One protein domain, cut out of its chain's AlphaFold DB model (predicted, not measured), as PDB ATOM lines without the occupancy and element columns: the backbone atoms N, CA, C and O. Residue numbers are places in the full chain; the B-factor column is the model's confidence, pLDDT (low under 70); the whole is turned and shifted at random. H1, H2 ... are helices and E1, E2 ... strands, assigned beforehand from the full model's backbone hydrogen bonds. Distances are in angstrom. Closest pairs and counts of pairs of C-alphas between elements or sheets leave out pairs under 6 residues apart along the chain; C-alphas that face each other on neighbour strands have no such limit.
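This is residues 8 to 91 and 118 to 230 of the 261 residues of an uncharacterized protein of Valsa sordida (UniProt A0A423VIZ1). One very long helix, H4, makes the longest axis, and H5 slants across its middle with H1 packed side by side with H5. H8 crosses H4 on nearly a right angle, H2 and H6 lie near each other at one end of the whole, E1 lies at the other end, and residues 184 to 192 stick out. The printed part has 197 residues, with eight named helices and one named strand in the order H1 H2 H3 H4 E1 H5 H6 H7 H8, and is mostly helix. It is compact, with a radius of gyration of the C-alphas of 18.7 A and spans of 61 by 44 by 31 A.

H1, residues 8 to 20, touches H5, residues 128 to 152, the same way at a shallow tilt of 24 degrees; their closest C-alphas, of Thr 9 and Asn 136, are 5.6 A apart. H2, residues 28 to 37, is close to H1 but not clearly touching, at 7.1 A between the C-alphas of Ile 15 and His 35. H3, residues 41 to 45, touches H1 at residues 8 to 11 alone, closest at C-alphas 11 and 44, 4.7 A. H4, residues 54 to 84, touches H5 with residues 67 to 75 alone, at a steep tilt of 51 degrees, opposite ways; the closest C-alphas, of Thr 71 and Ala 134, are 5.7 A apart. E1, residues 88 to 90, pairs with no named strand. H6, residues 161 to 167, is close to H2 but not clearly touching, at 7.2 A between the C-alphas of Phe 28 and Gly 164. H7, residues 171 to 185, and H8, residues 205 to 219, form a helical hairpin and only just touch, with 3 pairs of C-alphas within 8 A, closest at Tyr 176 and Phe 214, 7.0 A. H8 is about perpendicular to H4, at 83 degrees, and touches it, closest at C-alphas 74 and 212, 6.4 A. Every O i to N i+4 pair is within hydrogen-bond range in H1, H2, H4, H5 and H8, against 0 of 1 in H3 (O i to N i+3: 2 of 2), 1 of 3 in H6 (0 of 4) and 9 of 11 in H7.

H1 begins at C-alpha 8 (-0.468, 15.040, -41.775) and is 18.6 A long. H4 runs 45.2 A from C-alpha 54 (17.383, 5.908, -54.130), and H5 is 36.1 A long. H7 and H8 are 21.2 A and 21.0 A long, and H8 ends at C-alpha 219 (2.011, 20.133, -27.596).

The C-alphas farthest apart, of Glu 51 and Ser 91, are 64.4 A apart. Residues 92 to 117 are not printed, and C-alphas 91 and 118 are 11.6 A apart across this cut. H7 to H8, 19 residues, is a long link. The mean pLDDT of the printed part is 72.9, and 81 residues are under 70, among them residues 159 to 212.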
ATOM      1  N   GLN A   8      -1.372  13.925 -42.058       80.88
ATOM      2  CA  GLN A   8      -0.468  15.040 -41.775       80.88
ATOM      3  C   GLN A   8       0.999  14.594 -41.758       80.88
ATOM      4  O   GLN A   8       1.849  15.232 -42.374       80.88
ATOM      5  N   THR A   9       1.299  13.464 -41.116       86.06
ATOM      6  CA  THR A   9       2.655  12.911 -41.062       86.06
ATOM      7  C   THR A   9       3.119  12.452 -42.445       86.06
ATOM      8  O   THR A   9       4.251  12.734 -42.830       86.06
ATOM      9  N   CYS A  10       2.242  11.828 -43.239       86.69
ATOM     10  CA  CYS A  10       2.545  11.470 -44.630       86.69
ATOM     11  C   CYS A  10       2.909  12.700 -45.475       86.69
ATOM     12  O   CYS A  10       3.884  12.670 -46.228       86.69
ATOM     13  N   GLN A  11       2.160  13.796 -45.325       83.62
ATOM     14  CA  GLN A  11       2.453  15.054 -46.008       83.62
ATOM     15  C   GLN A  11       3.812  15.617 -45.583       83.62
ATOM     16  O   GLN A  11       4.609  15.972 -46.449       83.62
ATOM     17  N   ILE A  12       4.110  15.646 -44.280       86.38
ATOM     18  CA  ILE A  12       5.408  16.105 -43.769       86.38
ATOM     19  C   ILE A  12       6.550  15.285 -44.379       86.38
ATOM     20  O   ILE A  12       7.481  15.860 -44.941       86.38
ATOM     21  N   ILE A  13       6.451  13.953 -44.347       90.38
ATOM     22  CA  ILE A  13       7.455  13.053 -44.936       90.38
ATOM     23  C   ILE A  13       7.652  13.366 -46.420       90.38
ATOM     24  O   ILE A  13       8.783  13.413 -46.899       90.38
ATOM     25  N   ARG A  14       6.569  13.622 -47.156       87.94
ATOM     26  CA  ARG A  14       6.641  13.971 -48.577       87.94
ATOM     27  C   ARG A  14       7.374  15.289 -48.812       87.94
ATOM     28  O   ARG A  14       8.194  15.360 -49.721       87.94
ATOM     29  N   ILE A  15       7.122  16.310 -47.997       86.31
ATOM     30  CA  ILE A  15       7.839  17.589 -48.093       86.31
ATOM     31  C   ILE A  15       9.325  17.379 -47.782       86.31
ATOM     32  O   ILE A  15      10.175  17.874 -48.516       86.31
ATOM     33  N   VAL A  16       9.653  16.569 -46.771       90.31
ATOM     34  CA  VAL A  16      11.041  16.196 -46.459       90.31
ATOM     35  C   VAL A  16      11.707  15.479 -47.640       90.31
ATOM     36  O   VAL A  16      12.841  15.798 -47.995       90.31
ATOM     37  N   VAL A  17      11.006  14.548 -48.298       91.25
ATOM     38  CA  VAL A  17      11.499  13.894 -49.523       91.25
ATOM     39  C   VAL A  17      11.799  14.931 -50.604       91.25
ATOM     40  O   VAL A  17      12.868  14.876 -51.207       91.25
ATOM     41  N   LEU A  18      10.892  15.884 -50.837       88.19
ATOM     42  CA  LEU A  18      11.071  16.928 -51.847       88.19
ATOM     43  C   LEU A  18      12.277  17.821 -51.536       88.19
ATOM     44  O   LEU A  18      13.116  18.018 -52.413       88.19
ATOM     45  N   LEU A  19      12.419  18.273 -50.286       87.94
ATOM     46  CA  LEU A  19      13.568  19.067 -49.829       87.94
ATOM     47  C   LEU A  19      14.900  18.342 -50.059       87.94
ATOM     48  O   LEU A  19      15.906  18.960 -50.407       87.94
ATOM     49  N   ARG A  20      14.909  17.017 -49.892       90.81
ATOM     50  CA  ARG A  20      16.107  16.185 -50.058       90.81
ATOM     51  C   ARG A  20      16.373  15.747 -51.502       90.81
ATOM     52  O   ARG A  20      17.474  15.287 -51.768       90.81
ATOM     53  N   SER A  21      15.414  15.882 -52.421       87.94
ATOM     54  CA  SER A  21      15.520  15.355 -53.796       87.94
ATOM     55  C   SER A  21      16.154  16.313 -54.816       87.94
ATOM     56  O   SER A  21      16.223  15.966 -55.989       87.94
ATOM     57  N   GLU A  22      16.629  17.491 -54.394       71.44
ATOM     58  CA  GLU A  22      17.430  18.449 -55.192       71.44
ATOM     59  C   GLU A  22      16.861  18.850 -56.573       71.44
ATOM     60  O   GLU A  22      17.597  19.307 -57.446       71.44
ATOM     61  N   SER A  23      15.553  18.715 -56.806       66.81
ATOM     62  CA  SER A  23      14.995  18.802 -58.162       66.81
ATOM     63  C   SER A  23      14.597  20.211 -58.621       66.81
ATOM     64  O   SER A  23      14.339  20.409 -59.808       66.81
ATOM     65  N   SER A  24      14.583  21.219 -57.744       65.50
ATOM     66  CA  SER A  24      14.365  22.621 -58.133       65.50
ATOM     67  C   SER A  24      14.847  23.604 -57.057       65.50
ATOM     68  O   SER A  24      15.005  23.231 -55.897       65.50
ATOM     69  N   ARG A  25      15.092  24.870 -57.442       75.56
ATOM     70  CA  ARG A  25      15.395  25.989 -56.525       75.56
ATOM     71  C   ARG A  25      14.208  26.957 -56.435       75.56
ATOM     72  O   ARG A  25      14.276  28.043 -57.016       75.56
ATOM     73  N   PRO A  26      13.092  26.570 -55.798       80.06
ATOM     74  CA  PRO A  26      11.960  27.468 -55.646       80.06
ATOM     75  C   PRO A  26      12.316  28.618 -54.694       80.06
ATOM     76  O   PRO A  26      13.186  28.491 -53.824       80.06
ATOM     77  N   THR A  27      11.620  29.746 -54.837       79.50
ATOM     78  CA  THR A  27      11.543  30.715 -53.743       79.50
ATOM     79  C   THR A  27      10.731  30.114 -52.604       79.50
ATOM     80  O   THR A  27       9.830  29.301 -52.825       79.50
ATOM     81  N   PHE A  28      11.060  30.512 -51.381       78.06
ATOM     82  CA  PHE A  28      10.391  30.023 -50.186       78.06
ATOM     83  C   PHE A  28       8.865  30.198 -50.250       78.06
ATOM     84  O   PHE A  28       8.145  29.247 -49.968       78.06
ATOM     85  N   ASP A  29       8.377  31.356 -50.708       74.12
ATOM     86  CA  ASP A  29       6.937  31.636 -50.805       74.12
ATOM     87  C   ASP A  29       6.222  30.680 -51.767       74.12
ATOM     88  O   ASP A  29       5.172  30.132 -51.442       74.12
ATOM     89  N   VAL A  30       6.831  30.408 -52.929       78.25
ATOM     90  CA  VAL A  30       6.279  29.477 -53.924       78.25
ATOM     91  C   VAL A  30       6.264  28.054 -53.375       78.25
ATOM     92  O   VAL A  30       5.264  27.353 -53.511       78.25
ATOM     93  N   PHE A  31       7.348  27.632 -52.719       79.06
ATOM     94  CA  PHE A  31       7.414  26.325 -52.069       79.06
ATOM     95  C   PHE A  31       6.360  26.194 -50.963       79.06
ATOM     96  O   PHE A  31       5.693  25.164 -50.843       79.06
ATOM     97  N   PHE A  32       6.189  27.251 -50.168       77.56
ATOM     98  CA  PHE A  32       5.240  27.283 -49.072       77.56
ATOM     99  C   PHE A  32       3.794  27.204 -49.573       77.56
ATOM    100  O   PHE A  32       3.026  26.353 -49.120       77.56
ATOM    101  N   ASP A  33       3.431  28.033 -50.551       76.19
ATOM    102  CA  ASP A  33       2.090  28.033 -51.133       76.19
ATOM    103  C   ASP A  33       1.746  26.659 -51.742       76.19
ATOM    104  O   ASP A  33       0.684  26.104 -51.443       76.19
ATOM    105  N   GLN A  34       2.679  26.058 -52.491       76.88
ATOM    106  CA  GLN A  34       2.492  24.761 -53.156       76.88
ATOM    107  C   GLN A  34       2.347  23.576 -52.195       76.88
ATOM    108  O   GLN A  34       1.641  22.614 -52.502       76.88
ATOM    109  N   HIS A  35       3.045  23.594 -51.056       75.62
ATOM    110  CA  HIS A  35       3.144  22.414 -50.191       75.62
ATOM    111  C   HIS A  35       2.426  22.541 -48.845       75.62
ATOM    112  O   HIS A  35       2.094  21.513 -48.245       75.62
ATOM    113  N   PHE A  36       2.144  23.762 -48.384       73.31
ATOM    114  CA  PHE A  36       1.529  24.018 -47.079       73.31
ATOM    115  C   PHE A  36       0.145  24.681 -47.169       73.31
ATOM    116  O   PHE A  36      -0.716  24.387 -46.325       73.31
ATOM    117  N   ARG A  37      -0.089  25.552 -48.165       68.81
ATOM    118  CA  ARG A  37      -1.300  26.391 -48.257       68.81
ATOM    119  C   ARG A  37      -2.416  25.774 -49.098       68.81
ATOM    120  O   ARG A  37      -3.566  25.772 -48.660       68.81
ATOM    121  N   GLU A  38      -2.100  25.218 -50.266       57.62
ATOM    122  CA  GLU A  38      -3.090  24.560 -51.130       57.62
ATOM    123  C   GLU A  38      -3.447  23.160 -50.591       57.62
ATOM    124  O   GLU A  38      -2.803  22.156 -50.888       57.62
ATOM    125  N   ARG A  39      -4.476  23.084 -49.732       58.88
ATOM    126  CA  ARG A  39      -4.898  21.846 -49.053       58.88
ATOM    127  C   ARG A  39      -6.175  21.246 -49.643       58.88
ATOM    128  O   ARG A  39      -7.275  21.698 -49.329       58.88
ATOM    129  N   PRO A  40      -6.060  20.094 -50.306       51.62
ATOM    130  CA  PRO A  40      -6.997  19.008 -50.075       51.62
ATOM    131  C   PRO A  40      -6.290  17.865 -49.340       51.62
ATOM    132  O   PRO A  40      -5.166  17.493 -49.668       51.62
ATOM    133  N   ILE A  41      -6.981  17.252 -48.372       59.00
ATOM    134  CA  ILE A  41      -6.544  16.030 -47.663       59.00
ATOM    135  C   ILE A  41      -6.118  14.929 -48.660       59.00
ATOM    136  O   ILE A  41      -5.273  14.098 -48.339       59.00
ATOM    137  N   SER A  42      -6.627  14.960 -49.899       59.16
ATOM    138  CA  SER A  42      -6.221  14.039 -50.965       59.16
ATOM    139  C   SER A  42      -4.742  14.144 -51.355       59.16
ATOM    140  O   SER A  42      -4.162  13.142 -51.760       59.16
ATOM    141  N   ALA A  43      -4.098  15.308 -51.203       59.44
ATOM    142  CA  ALA A  43      -2.692  15.490 -51.564       59.44
ATOM    143  C   ALA A  43      -1.726  14.755 -50.616       59.44
ATOM    144  O   ALA A  43      -0.618  14.395 -51.026       59.44
ATOM    145  N   ALA A  44      -2.156  14.497 -49.375       59.47
ATOM    146  CA  ALA A  44      -1.420  13.705 -48.391       59.47
ATOM    147  C   ALA A  44      -1.407  12.199 -48.716       59.47
ATOM    148  O   ALA A  44      -0.535  11.476 -48.238       59.47
ATOM    149  N   CYS A  45      -2.347  11.737 -49.547       65.25
ATOM    150  CA  CYS A  45      -2.454  10.344 -49.987       65.25
ATOM    151  C   CYS A  45      -1.714  10.065 -51.302       65.25
ATOM    152  O   CYS A  45      -1.703   8.925 -51.767       65.25
ATOM    153  N   ASN A  46      -1.120  11.084 -51.927       73.75
ATOM    154  CA  ASN A  46      -0.375  10.881 -53.161       73.75
ATOM    155  C   ASN A  46       0.920  10.106 -52.871       73.75
ATOM    156  O   ASN A  46       1.636  10.452 -51.925       73.75
ATOM    157  N   PRO A  47       1.250   9.092 -53.687       78.69
ATOM    158  CA  PRO A  47       2.485   8.345 -53.520       78.69
ATOM    159  C   PRO A  47       3.705   9.259 -53.691       78.69
ATOM    160  O   PRO A  47       3.659  10.287 -54.374       78.69
ATOM    161  N   ILE A  48       4.813   8.864 -53.062       81.81
ATOM    162  CA  ILE A  48       6.121   9.487 -53.291       81.81
ATOM    163  C   ILE A  48       6.441   9.381 -54.795       81.81
ATOM    164  O   ILE A  48       6.232   8.302 -55.359       81.81
ATOM    165  N   PRO A  49       6.921  10.457 -55.455       82.31
ATOM    166  CA  PRO A  49       7.240  10.415 -56.880       82.31
ATOM    167  C   PRO A  49       8.200   9.260 -57.205       82.31
ATOM    168  O   PRO A  49       9.208   9.109 -56.502       82.31
ATOM    169  N   PRO A  50       7.925   8.438 -58.232       83.56
ATOM    170  CA  PRO A  50       8.770   7.294 -58.569       83.56
ATOM    171  C   PRO A  50      10.182   7.706 -59.011       83.56
ATOM    172  O   PRO A  50      11.107   6.905 -58.919       83.56
ATOM    173  N   GLU A  51      10.373   8.960 -59.425       87.88
ATOM    174  CA  GLU A  51      11.665   9.543 -59.803       87.88
ATOM    175  C   GLU A  51      12.544   9.922 -58.595       87.88
ATOM    176  O   GLU A  51      13.647  10.440 -58.770       87.88
ATOM    177  N   THR A  52      12.079   9.683 -57.361       89.31
ATOM    178  CA  THR A  52      12.837  10.013 -56.147       89.31
ATOM    179  C   THR A  52      14.160   9.234 -56.110       89.31
ATOM    180  O   THR A  52      14.143   7.999 -56.156       89.31
ATOM    181  N   PRO A  53      15.319   9.906 -55.961       92.69
ATOM    182  CA  PRO A  53      16.607   9.225 -55.925       92.69
ATOM    183  C   PRO A  53      16.693   8.178 -54.804       92.69
ATOM    184  O   PRO A  53      16.290   8.418 -53.664       92.69
ATOM    185  N   GLN A  54      17.301   7.021 -55.089       93.19
ATOM    186  CA  GLN A  54      17.383   5.908 -54.130       93.19
ATOM    187  C   GLN A  54      18.066   6.296 -52.806       93.19
ATOM    188  O   GLN A  54      17.690   5.798 -51.743       93.19
ATOM    189  N   HIS A  55      19.067   7.179 -52.851       92.75
ATOM    190  CA  HIS A  55      19.766   7.640 -51.652       92.75
ATOM    191  C   HIS A  55      18.848   8.460 -50.729       92.75
ATOM    192  O   HIS A  55      18.932   8.309 -49.510       92.75
ATOM    193  N   VAL A  56      17.917   9.241 -51.292       93.25
ATOM    194  CA  VAL A  56      16.904   9.984 -50.528       93.25
ATOM    195  C   VAL A  56      15.975   9.007 -49.822       93.25
ATOM    196  O   VAL A  56      15.793   9.115 -48.614       93.25
ATOM    197  N   LEU A  57      15.458   7.999 -50.532       93.19
ATOM    198  CA  LEU A  57      14.571   6.988 -49.942       93.19
ATOM    199  C   LEU A  57      15.235   6.250 -48.770       93.19
ATOM    200  O   LEU A  57      14.627   6.099 -47.712       93.19
ATOM    201  N   ARG A  58      16.504   5.847 -48.917       93.88
ATOM    202  CA  ARG A  58      17.277   5.234 -47.821       93.88
ATOM    203  C   ARG A  58      17.448   6.191 -46.638       93.88
ATOM    204  O   ARG A  58      17.285   5.772 -45.494       93.88
ATOM    205  N   GLY A  59      17.727   7.466 -46.908       93.56
ATOM    206  CA  GLY A  59      17.823   8.501 -45.878       93.56
ATOM    207  C   GLY A  59      16.510   8.702 -45.117       93.56
ATOM    208  O   GLY A  59      16.523   8.826 -43.894       93.56
ATOM    209  N   ILE A  60      15.370   8.676 -45.811       93.94
ATOM    210  CA  ILE A  60      14.036   8.775 -45.199       93.94
ATOM    211  C   ILE A  60      13.741   7.565 -44.321       93.94
ATOM    212  O   ILE A  60      13.276   7.744 -43.202       93.94
ATOM    213  N   LEU A  61      14.053   6.350 -44.779       94.25
ATOM    214  CA  LEU A  61      13.883   5.143 -43.965       94.25
ATOM    215  C   LEU A  61      14.739   5.198 -42.695       94.25
ATOM    216  O   LEU A  61      14.234   4.943 -41.608       94.25
ATOM    217  N   SER A  62      16.003   5.614 -42.812       94.06
ATOM    218  CA  SER A  62      16.884   5.817 -41.653       94.06
ATOM    219  C   SER A  62      16.339   6.878 -40.686       94.06
ATOM    220  O   SER A  62      16.349   6.683 -39.469       94.06
ATOM    221  N   THR A  63      15.798   7.973 -41.226       93.75
ATOM    222  CA  THR A  63      15.146   9.030 -40.439       93.75
ATOM    223  C   THR A  63      13.909   8.490 -39.721       93.75
ATOM    224  O   THR A  63      13.739   8.738 -38.534       93.75
ATOM    225  N   ALA A  64      13.079   7.701 -40.407       94.12
ATOM    226  CA  ALA A  64      11.884   7.091 -39.835       94.12
ATOM    227  C   ALA A  64      12.232   6.150 -38.676       94.12
ATOM    228  O   ALA A  64      11.631   6.260 -37.615       94.12
ATOM    229  N   THR A  65      13.242   5.286 -38.837       94.00
ATOM    230  CA  THR A  65      13.734   4.426 -37.749       94.00
ATOM    231  C   THR A  65      14.223   5.248 -36.558       94.00
ATOM    232  O   THR A  65      13.904   4.926 -35.417       94.00
ATOM    233  N   THR A  66      14.956   6.334 -36.817       93.12
ATOM    234  CA  THR A  66      15.445   7.235 -35.763       93.12
ATOM    235  C   THR A  66      14.283   7.881 -35.012       93.12
ATOM    236  O   THR A  66      14.266   7.864 -33.786       93.12
ATOM    237  N   ILE A  67      13.285   8.395 -35.734       92.56
ATOM    238  CA  ILE A  67      12.091   9.008 -35.146       92.56
ATOM    239  C   ILE A  67      11.302   7.993 -34.319       92.56
ATOM    240  O   ILE A  67      10.894   8.331 -33.218       92.56
ATOM    241  N   THR A  68      11.123   6.757 -34.790       93.50
ATOM    242  CA  THR A  68      10.444   5.713 -34.006       93.50
ATOM    243  C   THR A  68      11.171   5.444 -32.690       93.50
ATOM    244  O   THR A  68      10.550   5.491 -31.632       93.50
ATOM    245  N   ASN A  69      12.492   5.250 -32.737       92.88
ATOM    246  CA  ASN A  69      13.287   5.008 -31.532       92.88
ATOM    247  C   ASN A  69      13.227   6.197 -30.558       92.88
ATOM    248  O   ASN A  69      13.102   6.002 -29.351       92.88
ATOM    249  N   LEU A  70      13.292   7.430 -31.078       88.75
ATOM    250  CA  LEU A  70      13.169   8.647 -30.274       88.75
ATOM    251  C   LEU A  70      11.774   8.790 -29.665       88.75
ATOM    252  O   LEU A  70      11.673   9.155 -28.500       88.75
ATOM    253  N   THR A  71      10.712   8.483 -30.412       91.62
ATOM    254  CA  THR A  71       9.335   8.482 -29.900       91.62
ATOM    255  C   THR A  71       9.212   7.548 -28.701       91.62
ATOM    256  O   THR A  71       8.730   7.973 -27.650       91.62
ATOM    257  N   ASP A  72       9.668   6.302 -28.842       92.12
ATOM    258  CA  ASP A  72       9.573   5.299 -27.780       92.12
ATOM    259  C   ASP A  72      10.366   5.729 -26.542       92.12
ATOM    260  O   ASP A  72       9.869   5.646 -25.417       92.12
ATOM    261  N   HIS A  73      11.575   6.257 -26.749       89.38
ATOM    262  CA  HIS A  73      12.422   6.728 -25.661       89.38
ATOM    263  C   HIS A  73      11.836   7.957 -24.951       89.38
ATOM    264  O   HIS A  73      11.719   7.955 -23.728       89.38
ATOM    265  N   CYS A  74      11.392   8.975 -25.698       87.50
ATOM    266  CA  CYS A  74      10.797  10.187 -25.129       87.50
ATOM    267  C   CYS A  74       9.553   9.852 -24.305       87.50
ATOM    268  O   CYS A  74       9.419  10.319 -23.179       87.50
ATOM    269  N   LEU A  75       8.650   9.021 -24.834       90.31
ATOM    270  CA  LEU A  75       7.441   8.620 -24.113       90.31
ATOM    271  C   LEU A  75       7.763   7.800 -22.859       90.31
ATOM    272  O   LEU A  75       7.102   7.970 -21.833       90.31
ATOM    273  N   GLY A  76       8.795   6.952 -22.918       91.81
ATOM    274  CA  GLY A  76       9.320   6.245 -21.752       91.81
ATOM    275  C   GLY A  76       9.793   7.203 -20.657       91.81
ATOM    276  O   GLY A  76       9.353   7.087 -19.513       91.81
ATOM    277  N   GLU A  77      10.620   8.184 -21.015       88.62
ATOM    278  CA  GLU A  77      11.118   9.215 -20.094       88.62
ATOM    279  C   GLU A  77       9.981  10.067 -19.515       88.62
ATOM    280  O   GLU A  77       9.906  10.266 -18.302       88.62
ATOM    281  N   PHE A  78       9.038  10.514 -20.350       86.12
ATOM    282  CA  PHE A  78       7.848  11.244 -19.902       86.12
ATOM    283  C   PHE A  78       7.052  10.450 -18.867       86.12
ATOM    284  O   PHE A  78       6.676  10.979 -17.821       86.12
ATOM    285  N   MET A  79       6.821   9.164 -19.128       90.38
ATOM    286  CA  MET A  79       6.109   8.297 -18.197       90.38
ATOM    287  C   MET A  79       6.881   8.125 -16.885       90.38
ATOM    288  O   MET A  79       6.278   8.196 -15.814       90.38
ATOM    289  N   GLN A  80       8.203   7.945 -16.934       90.88
ATOM    290  CA  GLN A  80       9.029   7.862 -15.728       90.88
ATOM    291  C   GLN A  80       8.974   9.154 -14.905       90.88
ATOM    292  O   GLN A  80       8.800   9.089 -13.687       90.88
ATOM    293  N   ARG A  81       9.039  10.323 -15.555       87.44
ATOM    294  CA  ARG A  81       8.880  11.625 -14.890       87.44
ATOM    295  C   ARG A  81       7.515  11.742 -14.225       87.44
ATOM    296  O   ARG A  81       7.458  12.075 -13.046       87.44
ATOM    297  N   CYS A  82       6.436  11.387 -14.927       86.75
ATOM    298  CA  CYS A  82       5.078  11.354 -14.375       86.75
ATOM    299  C   CYS A  82       4.965  10.461 -13.134       86.75
ATOM    300  O   CYS A  82       4.302  10.832 -12.168       86.75
ATOM    301  N   LEU A  83       5.610   9.292 -13.148       90.19
ATOM    302  CA  LEU A  83       5.602   8.353 -12.023       90.19
ATOM    303  C   LEU A  83       6.461   8.821 -10.843       90.19
ATOM    304  O   LEU A  83       6.176   8.458  -9.704       90.19
ATOM    305  N   ALA A  84       7.486   9.633 -11.099       89.69
ATOM    306  CA  ALA A  84       8.313  10.241 -10.062       89.69
ATOM    307  C   ALA A  84       7.627  11.432  -9.364       89.69
ATOM    308  O   ALA A  84       8.052  11.823  -8.273       89.69
ATOM    309  N   LEU A  85       6.567  11.999  -9.960       85.12
ATOM    310  CA  LEU A  85       5.799  13.083  -9.351       85.12
ATOM    311  C   LEU A  85       5.186  12.632  -8.019       85.12
ATOM    312  O   LEU A  85       4.714  11.505  -7.865       85.12
ATOM    313  N   ARG A  86       5.111  13.564  -7.065       85.00
ATOM    314  CA  ARG A  86       4.396  13.390  -5.791       85.00
ATOM    315  C   ARG A  86       3.204  14.345  -5.700       85.00
ATOM    316  O   ARG A  86       3.207  15.247  -4.863       85.00
ATOM    317  N   PRO A  87       2.209  14.210  -6.591       85.38
ATOM    318  CA  PRO A  87       1.018  15.045  -6.547       85.38
ATOM    319  C   PRO A  87       0.221  14.805  -5.258       85.38
ATOM    320  O   PRO A  87       0.331  13.772  -4.598       85.38
ATOM    321  N   SER A  88      -0.639  15.756  -4.917       81.94
ATOM    322  CA  SER A  88      -1.584  15.633  -3.808       81.94
ATOM    323  C   SER A  88      -2.983  16.028  -4.262       81.94
ATOM    324  O   SER A  88      -3.153  17.041  -4.940       81.94
ATOM    325  N   HIS A  89      -3.996  15.262  -3.866       79.38
ATOM    326  CA  HIS A  89      -5.395  15.640  -4.029       79.38
ATOM    327  C   HIS A  89      -5.751  16.763  -3.062       79.38
ATOM    328  O   HIS A  89      -5.424  16.682  -1.878       79.38
ATOM    329  N   LEU A  90      -6.471  17.773  -3.544       74.94
ATOM    330  CA  LEU A  90      -7.024  18.817  -2.688       74.94
ATOM    331  C   LEU A  90      -7.962  18.187  -1.642       74.94
ATOM    332  O   LEU A  90      -8.780  17.333  -1.980       74.94
ATOM    333  N   SER A  91      -7.833  18.572  -0.371       72.94
ATOM    334  CA  SER A  91      -8.729  18.089   0.686       72.94
ATOM    335  C   SER A  91     -10.162  18.594   0.480       72.94
ATOM    336  O   SER A  91     -10.366  19.775   0.202       72.94
ATOM    337  N   TYR A 118      -1.107  11.662  -3.444       87.25
ATOM    338  CA  TYR A 118      -1.461  10.747  -4.521       87.25
ATOM    339  C   TYR A 118      -0.182  10.106  -5.044       87.25
ATOM    340  O   TYR A 118       0.766  10.798  -5.412       87.25
ATOM    341  N   THR A 119      -0.161   8.778  -5.082       91.31
ATOM    342  CA  THR A 119       0.907   8.028  -5.740       91.31
ATOM    343  C   THR A 119       0.454   7.750  -7.169       91.31
ATOM    344  O   THR A 119      -0.545   7.043  -7.346       91.31
ATOM    345  N   PRO A 120       1.131   8.291  -8.195       92.94
ATOM    346  CA  PRO A 120       0.849   7.928  -9.574       92.94
ATOM    347  C   PRO A 120       1.093   6.432  -9.791       92.94
ATOM    348  O   PRO A 120       2.026   5.853  -9.236       92.94
ATOM    349  N   HIS A 121       0.256   5.804 -10.610       92.69
ATOM    350  CA  HIS A 121       0.423   4.410 -11.017       92.69
ATOM    351  C   HIS A 121       0.585   4.355 -12.533       92.69
ATOM    352  O   HIS A 121       0.050   5.204 -13.245       92.69
ATOM    353  N   SER A 122       1.324   3.362 -13.033       92.62
ATOM    354  CA  SER A 122       1.473   3.189 -14.478       92.62
ATOM    355  C   SER A 122       0.134   2.794 -15.096       92.62
ATOM    356  O   SER A 122      -0.493   1.824 -14.670       92.62
ATOM    357  N   SER A 123      -0.272   3.534 -16.126       90.00
ATOM    358  CA  SER A 123      -1.455   3.234 -16.941       90.00
ATOM    359  C   SER A 123      -1.180   2.196 -18.039       90.00
ATOM    360  O   SER A 123      -2.065   1.918 -18.846       90.00
ATOM    361  N   GLY A 124       0.027   1.618 -18.081       93.31
ATOM    362  CA  GLY A 124       0.475   0.709 -19.136       93.31
ATOM    363  C   GLY A 124       1.387   1.382 -20.174       93.31
ATOM    364  O   GLY A 124       1.927   2.455 -19.906       93.31
ATOM    365  N   PRO A 125       1.619   0.735 -21.333       93.88
ATOM    366  CA  PRO A 125       2.441   1.295 -22.406       93.88
ATOM    367  C   PRO A 125       1.779   2.529 -23.047       93.88
ATOM    368  O   PRO A 125       0.560   2.688 -22.926       93.88
ATOM    369  N   PRO A 126       2.547   3.368 -23.773       92.44
ATOM    370  CA  PRO A 126       1.995   4.528 -24.460       92.44
ATOM    371  C   PRO A 126       0.833   4.156 -25.380       92.44
ATOM    372  O   PRO A 126       0.880   3.182 -26.137       92.44
ATOM    373  N   SER A 127      -0.226   4.951 -25.317       92.12
ATOM    374  CA  SER A 127      -1.369   4.829 -26.203       92.12
ATOM    375  C   SER A 127      -0.982   5.179 -27.639       92.12
ATOM    376  O   SER A 127      -0.098   5.997 -27.902       92.12
ATOM    377  N   TRP A 128      -1.726   4.630 -28.600       91.38
ATOM    378  CA  TRP A 128      -1.543   4.955 -30.018       91.38
ATOM    379  C   TRP A 128      -1.595   6.468 -30.294       91.38
ATOM    380  O   TRP A 128      -0.877   6.973 -31.159       91.38
ATOM    381  N   LEU A 129      -2.433   7.198 -29.550       89.44
ATOM    382  CA  LEU A 129      -2.558   8.646 -29.685       89.44
ATOM    383  C   LEU A 129      -1.285   9.372 -29.228       89.44
ATOM    384  O   LEU A 129      -0.855  10.305 -29.903       89.44
ATOM    385  N   GLU A 130      -0.677   8.946 -28.120       88.94
ATOM    386  CA  GLU A 130       0.581   9.506 -27.609       88.94
ATOM    387  C   GLU A 130       1.732   9.240 -28.584       88.94
ATOM    388  O   GLU A 130       2.406  10.185 -29.000       88.94
ATOM    389  N   THR A 131       1.877   7.995 -29.053       92.38
ATOM    390  CA  THR A 131       2.869   7.620 -30.074       92.38
ATOM    391  C   THR A 131       2.694   8.424 -31.359       92.38
ATOM    392  O   THR A 131       3.671   8.931 -31.914       92.38
ATOM    393  N   SER A 132       1.454   8.597 -31.828       89.06
ATOM    394  CA  SER A 132       1.166   9.358 -33.050       89.06
ATOM    395  C   SER A 132       1.495  10.843 -32.898       89.06
ATOM    396  O   SER A 132       2.048  11.444 -33.817       89.06
ATOM    397  N   ARG A 133       1.194  11.440 -31.737       86.25
ATOM    398  CA  ARG A 133       1.520  12.846 -31.443       86.25
ATOM    399  C   ARG A 133       3.027  13.072 -31.376       86.25
ATOM    400  O   ARG A 133       3.514  13.957 -32.074       86.25
ATOM    401  N   ALA A 134       3.752  12.248 -30.620       87.62
ATOM    402  CA  ALA A 134       5.210  12.323 -30.520       87.62
ATOM    403  C   ALA A 134       5.889  12.116 -31.885       87.62
ATOM    404  O   ALA A 134       6.729  12.912 -32.297       87.62
ATOM    405  N   THR A 135       5.450  11.113 -32.648       90.88
ATOM    406  CA  THR A 135       5.971  10.853 -33.998       90.88
ATOM    407  C   THR A 135       5.742  12.047 -34.925       90.88
ATOM    408  O   THR A 135       6.654  12.473 -35.632       90.88
ATOM    409  N   ASN A 136       4.539  12.627 -34.917       86.50
ATOM    410  CA  ASN A 136       4.221  13.792 -35.739       86.50
ATOM    411  C   ASN A 136       5.038  15.035 -35.345       86.50
ATOM    412  O   ASN A 136       5.457  15.803 -36.213       86.50
ATOM    413  N   ALA A 137       5.287  15.217 -34.052       84.06
ATOM    414  CA  ALA A 137       6.127  16.285 -33.534       84.06
ATOM    415  C   ALA A 137       7.573  16.172 -34.027       84.06
ATOM    416  O   ALA A 137       8.132  17.133 -34.554       84.06
ATOM    417  N   LEU A 138       8.154  14.974 -33.927       88.50
ATOM    418  CA  LEU A 138       9.515  14.700 -34.381       88.50
ATOM    419  C   LEU A 138       9.653  14.834 -35.903       88.50
ATOM    420  O   LEU A 138      10.639  15.388 -36.381       88.50
ATOM    421  N   TRP A 139       8.650  14.412 -36.676       90.69
ATOM    422  CA  TRP A 139       8.629  14.664 -38.120       90.69
ATOM    423  C   TRP A 139       8.542  16.153 -38.453       90.69
ATOM    424  O   TRP A 139       9.233  16.611 -39.362       90.69
ATOM    425  N   SER A 140       7.738  16.921 -37.715       84.50
ATOM    426  CA  SER A 140       7.679  18.382 -37.869       84.50
ATOM    427  C   SER A 140       9.040  19.026 -37.582       84.50
ATOM    428  O   SER A 140       9.489  19.884 -38.340       84.50
ATOM    429  N   LEU A 141       9.727  18.578 -36.527       84.06
ATOM    430  CA  LEU A 141      11.076  19.030 -36.184       84.06
ATOM    431  C   LEU A 141      12.095  18.670 -37.277       84.06
ATOM    432  O   LEU A 141      12.931  19.491 -37.647       84.06
ATOM    433  N   GLN A 142      12.004  17.467 -37.844       89.31
ATOM    434  CA  GLN A 142      12.851  17.067 -38.966       89.31
ATOM    435  C   GLN A 142      12.609  17.928 -40.210       89.31
ATOM    436  O   GLN A 142      13.561  18.337 -40.869       89.31
ATOM    437  N   LEU A 143      11.346  18.226 -40.522       86.75
ATOM    438  CA  LEU A 143      10.987  19.109 -41.627       86.75
ATOM    439  C   LEU A 143      11.572  20.505 -41.445       86.75
ATOM    440  O   LEU A 143      12.139  21.053 -42.387       86.75
ATOM    441  N   TYR A 144      11.476  21.056 -40.237       83.31
ATOM    442  CA  TYR A 144      12.121  22.318 -39.901       83.31
ATOM    443  C   TYR A 144      13.622  22.279 -40.181       83.31
ATOM    444  O   TYR A 144      14.147  23.150 -40.869       83.31
ATOM    445  N   LEU A 145      14.301  21.239 -39.700       84.56
ATOM    446  CA  LEU A 145      15.736  21.066 -39.890       84.56
ATOM    447  C   LEU A 145      16.137  20.994 -41.362       84.56
ATOM    448  O   LEU A 145      17.073  21.673 -41.788       84.56
ATOM    449  N   ASP A 146      15.411  20.205 -42.152       88.31
ATOM    450  CA  ASP A 146      15.659  20.083 -43.587       88.31
ATOM    451  C   ASP A 146      15.384  21.405 -44.319       88.31
ATOM    452  O   ASP A 146      16.126  21.768 -45.234       88.31
ATOM    453  N   LEU A 147      14.359  22.149 -43.902       83.81
ATOM    454  CA  LEU A 147      14.011  23.449 -44.469       83.81
ATOM    455  C   LEU A 147      15.104  24.485 -44.189       83.81
ATOM    456  O   LEU A 147      15.614  25.100 -45.124       83.81
ATOM    457  N   VAL A 148      15.510  24.623 -42.926       80.81
ATOM    458  CA  VAL A 148      16.591  25.516 -42.490       80.81
ATOM    459  C   VAL A 148      17.889  25.188 -43.224       80.81
ATOM    460  O   VAL A 148      18.511  26.070 -43.817       80.81
ATOM    461  N   THR A 149      18.251  23.906 -43.280       83.81
ATOM    462  CA  THR A 149      19.434  23.445 -44.017       83.81
ATOM    463  C   THR A 149      19.338  23.802 -45.501       83.81
ATOM    464  O   THR A 149      20.320  24.231 -46.097       83.81
ATOM    465  N   SER A 150      18.161  23.656 -46.115       84.56
ATOM    466  CA  SER A 150      17.941  23.980 -47.532       84.56
ATOM    467  C   SER A 150      18.015  25.479 -47.825       84.56
ATOM    468  O   SER A 150      18.504  25.867 -48.887       84.56
ATOM    469  N   ILE A 151      17.568  26.323 -46.896       80.56
ATOM    470  CA  ILE A 151      17.680  27.782 -46.993       80.56
ATOM    471  C   ILE A 151      19.148  28.200 -46.907       80.56
ATOM    472  O   ILE A 151      19.658  28.853 -47.816       80.56
ATOM    473  N   PHE A 152      19.859  27.761 -45.864       80.44
ATOM    474  CA  PHE A 152      21.261  28.133 -45.661       80.44
ATOM    475  C   PHE A 152      22.204  27.534 -46.710       80.44
ATOM    476  O   PHE A 152      23.212  28.150 -47.046       80.44
ATOM    477  N   SER A 153      21.867  26.384 -47.299       82.00
ATOM    478  CA  SER A 153      22.611  25.828 -48.434       82.00
ATOM    479  C   SER A 153      22.280  26.504 -49.775       82.00
ATOM    480  O   SER A 153      22.757  26.049 -50.815       82.00
ATOM    481  N   GLY A 154      21.396  27.510 -49.800       81.00
ATOM    482  CA  GLY A 154      20.949  28.186 -51.023       81.00
ATOM    483  C   GLY A 154      20.126  27.308 -51.976       81.00
ATOM    484  O   GLY A 154      20.019  27.623 -53.164       81.00
ATOM    485  N   ARG A 155      19.567  26.190 -51.489       81.88
ATOM    486  CA  ARG A 155      18.666  25.321 -52.270       81.88
ATOM    487  C   ARG A 155      17.267  25.920 -52.373       81.88
ATOM    488  O   ARG A 155      16.623  25.756 -53.401       81.88
ATOM    489  N   ILE A 156      16.834  26.651 -51.349       81.25
ATOM    490  CA  ILE A 156      15.615  27.460 -51.375       81.25
ATOM    491  C   ILE A 156      16.019  28.928 -51.325       81.25
ATOM    492  O   ILE A 156      16.755  29.342 -50.430       81.25
ATOM    493  N   ALA A 157      15.537  29.714 -52.286       79.88
ATOM    494  CA  ALA A 157      15.780  31.149 -52.291       79.88
ATOM    495  C   ALA A 157      14.894  31.822 -51.234       79.88
ATOM    496  O   ALA A 157      13.664  31.760 -51.294       79.88
ATOM    497  N   TRP A 158      15.533  32.460 -50.260       73.38
ATOM    498  CA  TRP A 158      14.865  33.165 -49.176       73.38
ATOM    499  C   TRP A 158      14.606  34.614 -49.596       73.38
ATOM    500  O   TRP A 158      15.524  35.432 -49.620       73.38
ATOM    501  N   ALA A 159      13.376  34.901 -50.032       63.31
ATOM    502  CA  ALA A 159      13.029  36.186 -50.643       63.31
ATOM    503  C   ALA A 159      12.774  37.303 -49.610       63.31
ATOM    504  O   ALA A 159      13.082  38.458 -49.899       63.31
ATOM    505  N   ASP A 160      12.264  36.977 -48.414       64.12
ATOM    506  CA  ASP A 160      12.023  37.944 -47.332       64.12
ATOM    507  C   ASP A 160      12.101  37.286 -45.934       64.12
ATOM    508  O   ASP A 160      11.294  36.424 -45.574       64.12
ATOM    509  N   GLU A 161      13.058  37.728 -45.108       58.03
ATOM    510  CA  GLU A 161      13.251  37.282 -43.716       58.03
ATOM    511  C   GLU A 161      12.057  37.526 -42.798       58.03
ATOM    512  O   GLU A 161      11.920  36.844 -41.778       58.03
ATOM    513  N   ARG A 162      11.188  38.480 -43.137       54.78
ATOM    514  CA  ARG A 162      10.066  38.871 -42.278       54.78
ATOM    515  C   ARG A 162       8.828  38.012 -42.499       54.78
ATOM    516  O   ARG A 162       8.076  37.803 -41.554       54.78
ATOM    517  N   LEU A 163       8.636  37.490 -43.709       53.22
ATOM    518  CA  LEU A 163       7.488  36.650 -44.068       53.22
ATOM    519  C   LEU A 163       7.722  35.170 -43.733       53.22
ATOM    520  O   LEU A 163       6.789  34.473 -43.332       53.22
ATOM    521  N   GLY A 164       8.970  34.698 -43.829       54.03
ATOM    522  CA  GLY A 164       9.265  33.266 -43.810       54.03
ATOM    523  C   GLY A 164       9.023  32.540 -42.480       54.03
ATOM    524  O   GLY A 164       8.609  31.384 -42.479       54.03
ATOM    525  N   TRP A 165       9.226  33.199 -41.335       55.59
ATOM    526  CA  TRP A 165       9.093  32.543 -40.022       55.59
ATOM    527  C   TRP A 165       7.671  32.547 -39.464       55.59
ATOM    528  O   TRP A 165       7.272  31.601 -38.782       55.59
ATOM    529  N   ASP A 166       6.910  33.604 -39.752       53.97
ATOM    530  CA  ASP A 166       5.514  33.714 -39.327       53.97
ATOM    531  C   ASP A 166       4.599  32.815 -40.182       53.97
ATOM    532  O   ASP A 166       3.585  32.331 -39.682       53.97
ATOM    533  N   ALA A 167       4.976  32.525 -41.436       49.78
ATOM    534  CA  ALA A 167       4.177  31.710 -42.352       49.78
ATOM    535  C   ALA A 167       4.075  30.227 -41.951       49.78
ATOM    536  O   ALA A 167       3.025  29.619 -42.136       49.78
ATOM    537  N   VAL A 168       5.123  29.628 -41.379       51.16
ATOM    538  CA  VAL A 168       5.191  28.160 -41.200       51.16
ATOM    539  C   VAL A 168       4.701  27.683 -39.825       51.16
ATOM    540  O   VAL A 168       4.945  26.545 -39.455       51.16
ATOM    541  N   GLU A 169       4.077  28.530 -38.997       52.94
ATOM    542  CA  GLU A 169       3.878  28.238 -37.554       52.94
ATOM    543  C   GLU A 169       5.202  27.885 -36.822       52.94
ATOM    544  O   GLU A 169       5.217  27.489 -35.658       52.94
ATOM    545  N   LEU A 170       6.351  28.105 -37.477       54.22
ATOM    546  CA  LEU A 170       7.694  27.835 -36.967       54.22
ATOM    547  C   LEU A 170       8.168  28.893 -35.984       54.22
ATOM    548  O   LEU A 170       9.250  28.761 -35.422       54.22
ATOM    549  N   LYS A 171       7.370  29.933 -35.739       54.22
ATOM    550  CA  LYS A 171       7.649  30.941 -34.719       54.22
ATOM    551  C   LYS A 171       7.930  30.299 -33.357       54.22
ATOM    552  O   LYS A 171       8.866  30.720 -32.685       54.22
ATOM    553  N   SER A 172       7.199  29.243 -32.997       50.16
ATOM    554  CA  SER A 172       7.445  28.463 -31.775       50.16
ATOM    555  C   SER A 172       8.749  27.655 -31.848       50.16
ATOM    556  O   SER A 172       9.499  27.610 -30.878       50.16
ATOM    557  N   MET A 173       9.083  27.087 -33.014       53.97
ATOM    558  CA  MET A 173      10.354  26.373 -33.231       53.97
ATOM    559  C   MET A 173      11.577  27.303 -33.246       53.97
ATOM    560  O   MET A 173      12.652  26.898 -32.811       53.97
ATOM    561  N   ARG A 174      11.418  28.558 -33.688       55.25
ATOM    562  CA  ARG A 174      12.479  29.576 -33.720       55.25
ATOM    563  C   ARG A 174      13.002  29.902 -32.321       55.25
ATOM    564  O   ARG A 174      14.211  29.992 -32.136       55.25
ATOM    565  N   PHE A 175      12.112  30.077 -31.341       52.09
ATOM    566  CA  PHE A 175      12.516  30.343 -29.952       52.09
ATOM    567  C   PHE A 175      13.285  29.166 -29.349       52.09
ATOM    568  O   PHE A 175      14.283  29.367 -28.663       52.09
ATOM    569  N   TYR A 176      12.855  27.949 -29.666       50.09
ATOM    570  CA  TYR A 176      13.486  26.731 -29.190       50.09
ATOM    571  C   TYR A 176      14.877  26.508 -29.814       50.09
ATOM    572  O   TYR A 176      15.824  26.197 -29.097       50.09
ATOM    573  N   TYR A 177      15.058  26.763 -31.116       53.09
ATOM    574  CA  TYR A 177      16.380  26.662 -31.749       53.09
ATOM    575  C   TYR A 177      17.369  27.714 -31.270       53.09
ATOM    576  O   TYR A 177      18.547  27.404 -31.182       53.09
ATOM    577  N   HIS A 178      16.914  28.902 -30.872       52.31
ATOM    578  CA  HIS A 178      17.805  29.841 -30.194       52.31
ATOM    579  C   HIS A 178      18.351  29.246 -28.874       52.31
ATOM    580  O   HIS A 178      19.500  29.481 -28.506       52.31
ATOM    581  N   GLY A 179      17.566  28.398 -28.199       47.72
ATOM    582  CA  GLY A 179      18.010  27.589 -27.058       47.72
ATOM    583  C   GLY A 179      18.984  26.464 -27.442       47.72
ATOM    584  O   GLY A 179      19.992  26.260 -26.778       47.72
ATOM    585  N   VAL A 180      18.736  25.756 -28.548       46.06
ATOM    586  CA  VAL A 180      19.633  24.683 -29.029       46.06
ATOM    587  C   VAL A 180      20.965  25.231 -29.548       46.06
ATOM    588  O   VAL A 180      22.016  24.675 -29.242       46.06
ATOM    589  N   GLU A 181      20.941  26.336 -30.292       48.16
ATOM    590  CA  GLU A 181      22.127  27.059 -30.765       48.16
ATOM    591  C   GLU A 181      22.971  27.548 -29.587       48.16
ATOM    592  O   GLU A 181      24.177  27.338 -29.583       48.16
ATOM    593  N   THR A 182      22.350  28.086 -28.531       49.88
ATOM    594  CA  THR A 182      23.082  28.495 -27.317       49.88
ATOM    595  C   THR A 182      23.679  27.316 -26.539       49.88
ATOM    596  O   THR A 182      24.743  27.461 -25.935       49.88
ATOM    597  N   LEU A 183      23.059  26.131 -26.583       39.94
ATOM    598  CA  LEU A 183      23.627  24.894 -26.027       39.94
ATOM    599  C   LEU A 183      24.778  24.331 -26.882       39.94
ATOM    600  O   LEU A 183      25.715  23.747 -26.332       39.94
ATOM    601  N   ALA A 184      24.729  24.514 -28.204       43.19
ATOM    602  CA  ALA A 184      25.776  24.103 -29.140       43.19
ATOM    603  C   ALA A 184      26.976  25.074 -29.155       43.19
ATOM    604  O   ALA A 184      28.122  24.627 -29.230       43.19
ATOM    605  N   ASP A 185      26.740  26.379 -28.991       47.38
ATOM    606  CA  ASP A 185      27.768  27.431 -28.910       47.38
ATOM    607  C   ASP A 185      28.674  27.286 -27.678       47.38
ATOM    608  O   ASP A 185      29.821  27.739 -27.679       47.38
ATOM    609  N   GLY A 186      28.214  26.575 -26.643       45.00
ATOM    610  CA  GLY A 186      29.054  26.163 -25.518       45.00
ATOM    611  C   GLY A 186      30.163  25.164 -25.890       45.00
ATOM    612  O   GLY A 186      31.038  24.914 -25.060       45.00
ATOM    613  N   ALA A 187      30.146  24.590 -27.102       43.94
ATOM    614  CA  ALA A 187      31.048  23.510 -27.508       43.94
ATOM    615  C   ALA A 187      32.104  23.871 -28.575       43.94
ATOM    616  O   ALA A 187      33.098  23.151 -28.646       43.94
ATOM    617  N   ALA A 188      31.988  24.951 -29.363       42.62
ATOM    618  CA  ALA A 188      33.096  25.419 -30.217       42.62
ATOM    619  C   ALA A 188      32.862  26.811 -30.834       42.62
ATOM    620  O   ALA A 188      31.879  27.042 -31.527       42.62
ATOM    621  N   GLN A 189      33.854  27.697 -30.691       40.97
ATOM    622  CA  GLN A 189      34.004  28.913 -31.496       40.97
ATOM    623  C   GLN A 189      34.343  28.550 -32.954       40.97
ATOM    624  O   GLN A 189      35.489  28.213 -33.255       40.97
ATOM    625  N   ALA A 190      33.385  28.659 -33.875       34.06
ATOM    626  CA  ALA A 190      33.663  28.718 -35.312       34.06
ATOM    627  C   ALA A 190      32.662  29.648 -36.027       34.06
ATOM    628  O   ALA A 190      31.476  29.637 -35.703       34.06
ATOM    629  N   PRO A 191      33.107  30.462 -37.003       36.12
ATOM    630  CA  PRO A 191      32.238  31.402 -37.696       36.12
ATOM    631  C   PRO A 191      31.335  30.662 -38.698       36.12
ATOM    632  O   PRO A 191      31.813  30.119 -39.689       36.12
ATOM    633  N   TYR A 192      30.029  30.652 -38.416       37.78
ATOM    634  CA  TYR A 192      28.902  30.400 -39.332       37.78
ATOM    635  C   TYR A 192      29.042  29.247 -40.341       37.78
ATOM    636  O   TYR A 192      28.659  29.364 -41.503       37.78
ATOM    637  N   SER A 193      29.525  28.096 -39.886       33.06
ATOM    638  CA  SER A 193      29.266  26.818 -40.547       33.06
ATOM    639  C   SER A 193      28.104  26.165 -39.806       33.06
ATOM    640  O   SER A 193      28.340  25.541 -38.776       33.06
ATOM    641  N   PHE A 194      26.866  26.316 -40.293       40.53
ATOM    642  CA  PHE A 194      25.725  25.551 -39.773       40.53
ATOM    643  C   PHE A 194      26.027  24.056 -39.981       40.53
ATOM    644  O   PHE A 194      26.051  23.608 -41.134       40.53
ATOM    645  N   PRO A 195      26.305  23.272 -38.920       43.81
ATOM    646  CA  PRO A 195      26.462  21.839 -39.083       43.81
ATOM    647  C   PRO A 195      25.124  21.282 -39.570       43.81
ATOM    648  O   PRO A 195      24.067  21.742 -39.145       43.81
ATOM    649  N   GLY A 196      25.154  20.321 -40.493       45.03
ATOM    650  CA  GLY A 196      23.944  19.658 -40.976       45.03
ATOM    651  C   GLY A 196      23.237  18.955 -39.819       45.03
ATOM    652  O   GLY A 196      23.573  17.822 -39.480       45.03
ATOM    653  N   TYR A 197      22.290  19.641 -39.185       55.16
ATOM    654  CA  TYR A 197      21.541  19.102 -38.064       55.16
ATOM    655  C   TYR A 197      20.593  18.024 -38.589       55.16
ATOM    656  O   TYR A 197      19.626  18.290 -39.302       55.16
ATOM    657  N   SER A 198      20.889  16.778 -38.241       59.28
ATOM    658  CA  SER A 198      19.987  15.645 -38.411       59.28
ATOM    659  C   SER A 198      19.539  15.184 -37.030       59.28
ATOM    660  O   SER A 198      20.332  15.223 -36.090       59.28
ATOM    661  N   LEU A 199      18.300  14.699 -36.896       60.72
ATOM    662  CA  LEU A 199      17.825  14.086 -35.647       60.72
ATOM    663  C   LEU A 199      18.738  12.953 -35.150       60.72
ATOM    664  O   LEU A 199      18.781  12.686 -33.956       60.72
ATOM    665  N   SER A 200      19.513  12.323 -36.039       57.47
ATOM    666  CA  SER A 200      20.527  11.332 -35.662       57.47
ATOM    667  C   SER A 200      21.614  11.900 -34.738       57.47
ATOM    668  O   SER A 200      22.106  11.184 -33.868       57.47
ATOM    669  N   VAL A 201      21.940  13.190 -34.871       56.03
ATOM    670  CA  VAL A 201      22.897  13.919 -34.019       56.03
ATOM    671  C   VAL A 201      22.294  14.231 -32.645       56.03
ATOM    672  O   VAL A 201      23.017  14.342 -31.660       56.03
ATOM    673  N   LEU A 202      20.964  14.307 -32.556       55.03
ATOM    674  CA  LEU A 202      20.215  14.635 -31.341       55.03
ATOM    675  C   LEU A 202      19.883  13.402 -30.475       55.03
ATOM    676  O   LEU A 202      19.060  13.480 -29.571       55.03
ATOM    677  N   SER A 203      20.524  12.259 -30.727       54.50
ATOM    678  CA  SER A 203      20.288  11.003 -29.998       54.50
ATOM    679  C   SER A 203      21.055  10.872 -28.670       54.50
ATOM    680  O   SER A 203      20.960   9.836 -28.018       54.50
ATOM    681  N   GLY A 204      21.813  11.892 -28.253       57.91
ATOM    682  CA  GLY A 204      22.489  11.917 -26.948       57.91
ATOM    683  C   GLY A 204      21.609  12.469 -25.817       57.91
ATOM    684  O   GLY A 204      20.725  13.284 -26.065       57.91
ATOM    685  N   ASP A 205      21.904  12.098 -24.565       53.97
ATOM    686  CA  ASP A 205      21.100  12.429 -23.369       53.97
ATOM    687  C   ASP A 205      20.717  13.916 -23.239       53.97
ATOM    688  O   ASP A 205      19.572  14.243 -22.943       53.97
ATOM    689  N   LYS A 206      21.647  14.842 -23.518       56.94
ATOM    690  CA  LYS A 206      21.359  16.290 -23.472       56.94
ATOM    691  C   LYS A 206      20.356  16.730 -24.534       56.94
ATOM    692  O   LYS A 206      19.547  17.609 -24.279       56.94
ATOM    693  N   ALA A 207      20.431  16.136 -25.720       63.81
ATOM    694  CA  ALA A 207      19.542  16.462 -26.823       63.81
ATOM    695  C   ALA A 207      18.147  15.854 -26.622       63.81
ATOM    696  O   ALA A 207      17.162  16.441 -27.058       63.81
ATOM    697  N   LEU A 208      18.056  14.735 -25.900       64.25
ATOM    698  CA  LEU A 208      16.788  14.156 -25.464       64.25
ATOM    699  C   LEU A 208      16.049  15.054 -24.476       64.25
ATOM    700  O   LEU A 208      14.862  15.286 -24.675       64.25
ATOM    701  N   ASP A 209      16.736  15.612 -23.475       66.88
ATOM    702  CA  ASP A 209      16.125  16.589 -22.563       66.88
ATOM    703  C   ASP A 209      15.568  17.790 -23.332       66.88
ATOM    704  O   ASP A 209      14.437  18.209 -23.099       66.88
ATOM    705  N   THR A 210      16.318  18.273 -24.326       68.75
ATOM    706  CA  THR A 210      15.849  19.352 -25.195       68.75
ATOM    707  C   THR A 210      14.601  18.908 -25.972       68.75
ATOM    708  O   THR A 210      13.574  19.579 -25.926       68.75
ATOM    709  N   ILE A 211      14.636  17.753 -26.652       68.19
ATOM    710  CA  ILE A 211      13.490  17.226 -27.420       68.19
ATOM    711  C   ILE A 211      12.254  17.060 -26.529       68.19
ATOM    712  O   ILE A 211      11.138  17.339 -26.964       68.19
ATOM    713  N   VAL A 212      12.436  16.614 -25.291       67.75
ATOM    714  CA  VAL A 212      11.364  16.509 -24.304       67.75
ATOM    715  C   VAL A 212      10.780  17.895 -24.026       67.75
ATOM    716  O   VAL A 212       9.585  18.071 -24.239       67.75
ATOM    717  N   GLU A 213      11.596  18.897 -23.696       72.38
ATOM    718  CA  GLU A 213      11.146  20.289 -23.508       72.38
ATOM    719  C   GLU A 213      10.402  20.840 -24.740       72.38
ATOM    720  O   GLU A 213       9.359  21.483 -24.614       72.38
ATOM    721  N   PHE A 214      10.870  20.524 -25.952       68.62
ATOM    722  CA  PHE A 214      10.173  20.872 -27.192       68.62
ATOM    723  C   PHE A 214       8.760  20.289 -27.256       68.62
ATOM    724  O   PHE A 214       7.808  20.982 -27.625       68.62
ATOM    725  N   LEU A 215       8.619  19.005 -26.923       67.06
ATOM    726  CA  LEU A 215       7.325  18.329 -26.907       67.06
ATOM    727  C   LEU A 215       6.400  18.934 -25.839       67.06
ATOM    728  O   LEU A 215       5.206  19.107 -26.103       67.06
ATOM    729  N   GLU A 216       6.946  19.318 -24.682       71.31
ATOM    730  CA  GLU A 216       6.212  20.014 -23.618       71.31
ATOM    731  C   GLU A 216       5.655  21.364 -24.077       71.31
ATOM    732  O   GLU A 216       4.464  21.634 -23.888       71.31
ATOM    733  N   ASP A 217       6.480  22.186 -24.725       67.62
ATOM    734  CA  ASP A 217       6.096  23.533 -25.142       67.62
ATOM    735  C   ASP A 217       5.155  23.546 -26.352       67.62
ATOM    736  O   ASP A 217       4.171  24.292 -26.360       67.62
ATOM    737  N   VAL A 218       5.410  22.719 -27.370       61.66
ATOM    738  CA  VAL A 218       4.622  22.746 -28.616       61.66
ATOM    739  C   VAL A 218       3.280  22.042 -28.467       61.66
ATOM    740  O   VAL A 218       2.274  22.516 -28.998       61.66
ATOM    741  N   TYR A 219       3.235  20.925 -27.742       60.53
ATOM    742  CA  TYR A 219       2.011  20.133 -27.596       60.53
ATOM    743  C   TYR A 219       1.307  20.357 -26.259       60.53
ATOM    744  O   TYR A 219       0.298  19.704 -25.978       60.53
ATOM    745  N   GLY A 220       1.804  21.301 -25.454       59.78
ATOM    746  CA  GLY A 220       1.238  21.628 -24.153       59.78
ATOM    747  C   GLY A 220       1.369  20.484 -23.152       59.78
ATOM    748  O   GLY A 220       0.575  20.411 -22.216       59.78
ATOM    749  N   TRP A 221       2.348  19.590 -23.326       63.28
ATOM    750  CA  TRP A 221       2.667  18.532 -22.363       63.28
ATOM    751  C   TRP A 221       3.453  19.087 -21.177       63.28
ATOM    752  O   TRP A 221       4.383  18.448 -20.710       63.28
ATOM    753  N   LYS A 222       3.107  20.284 -20.689       61.62
ATOM    754  CA  LYS A 222       3.786  20.882 -19.543       61.62
ATOM    755  C   LYS A 222       3.627  19.963 -18.344       61.62
ATOM    756  O   LYS A 222       2.575  19.952 -17.699       61.62
ATOM    757  N   LEU A 223       4.671  19.197 -18.049       53.66
ATOM    758  CA  LEU A 223       4.791  18.557 -16.761       53.66
ATOM    759  C   LEU A 223       4.928  19.674 -15.719       53.66
ATOM    760  O   LEU A 223       5.582  20.690 -15.978       53.66
ATOM    761  N   PRO A 224       4.304  19.538 -14.536       48.81
ATOM    762  CA  PRO A 224       4.686  20.355 -13.393       48.81
ATOM    763  C   PRO A 224       6.203  20.245 -13.270       48.81
ATOM    764  O   PRO A 224       6.712  19.127 -13.296       48.81
ATOM    765  N   SER A 225       6.904  21.379 -13.235       46.69
ATOM    766  CA  SER A 225       8.363  21.447 -13.289       46.69
ATOM    767  C   SER A 225       8.984  20.625 -12.162       46.69
ATOM    768  O   SER A 225       9.234  21.138 -11.076       46.69
ATOM    769  N   CYS A 226       9.214  19.344 -12.405       43.28
ATOM    770  CA  CYS A 226      10.044  18.508 -11.572       43.28
ATOM    771  C   CYS A 226      11.412  18.558 -12.208       43.28
ATOM    772  O   CYS A 226      11.717  17.793 -13.126       43.28
ATOM    773  N   ARG A 227      12.228  19.509 -11.750       47.78
ATOM    774  CA  ARG A 227      13.644  19.433 -12.068       47.78
ATOM    775  C   ARG A 227      14.143  18.112 -11.499       47.78
ATOM    776  O   ARG A 227      13.752  17.704 -10.409       47.78
ATOM    777  N   ARG A 228      15.022  17.437 -12.240       43.50
ATOM    778  CA  ARG A 228      15.683  16.191 -11.808       43.50
ATOM    779  C   ARG A 228      16.332  16.336 -10.418       43.50
ATOM    780  O   ARG A 228      16.465  15.359  -9.694       43.50
ATOM    781  N   GLU A 229      16.686  17.571 -10.066       43.78
ATOM    782  CA  GLU A 229      17.258  18.028  -8.796       43.78
ATOM    783  C   GLU A 229      16.294  17.916  -7.597       43.78
ATOM    784  O   GLU A 229      16.753  17.785  -6.465       43.78
ATOM    785  N   ASP A 230      14.977  17.911  -7.831       41.75
ATOM    786  CA  ASP A 230      13.947  17.833  -6.783       41.75
ATOM    787  C   ASP A 230      13.595  16.387  -6.397       41.75
ATOM    788  O   ASP A 230      12.842  16.147  -5.448       41.75
TER     789      ASP A 230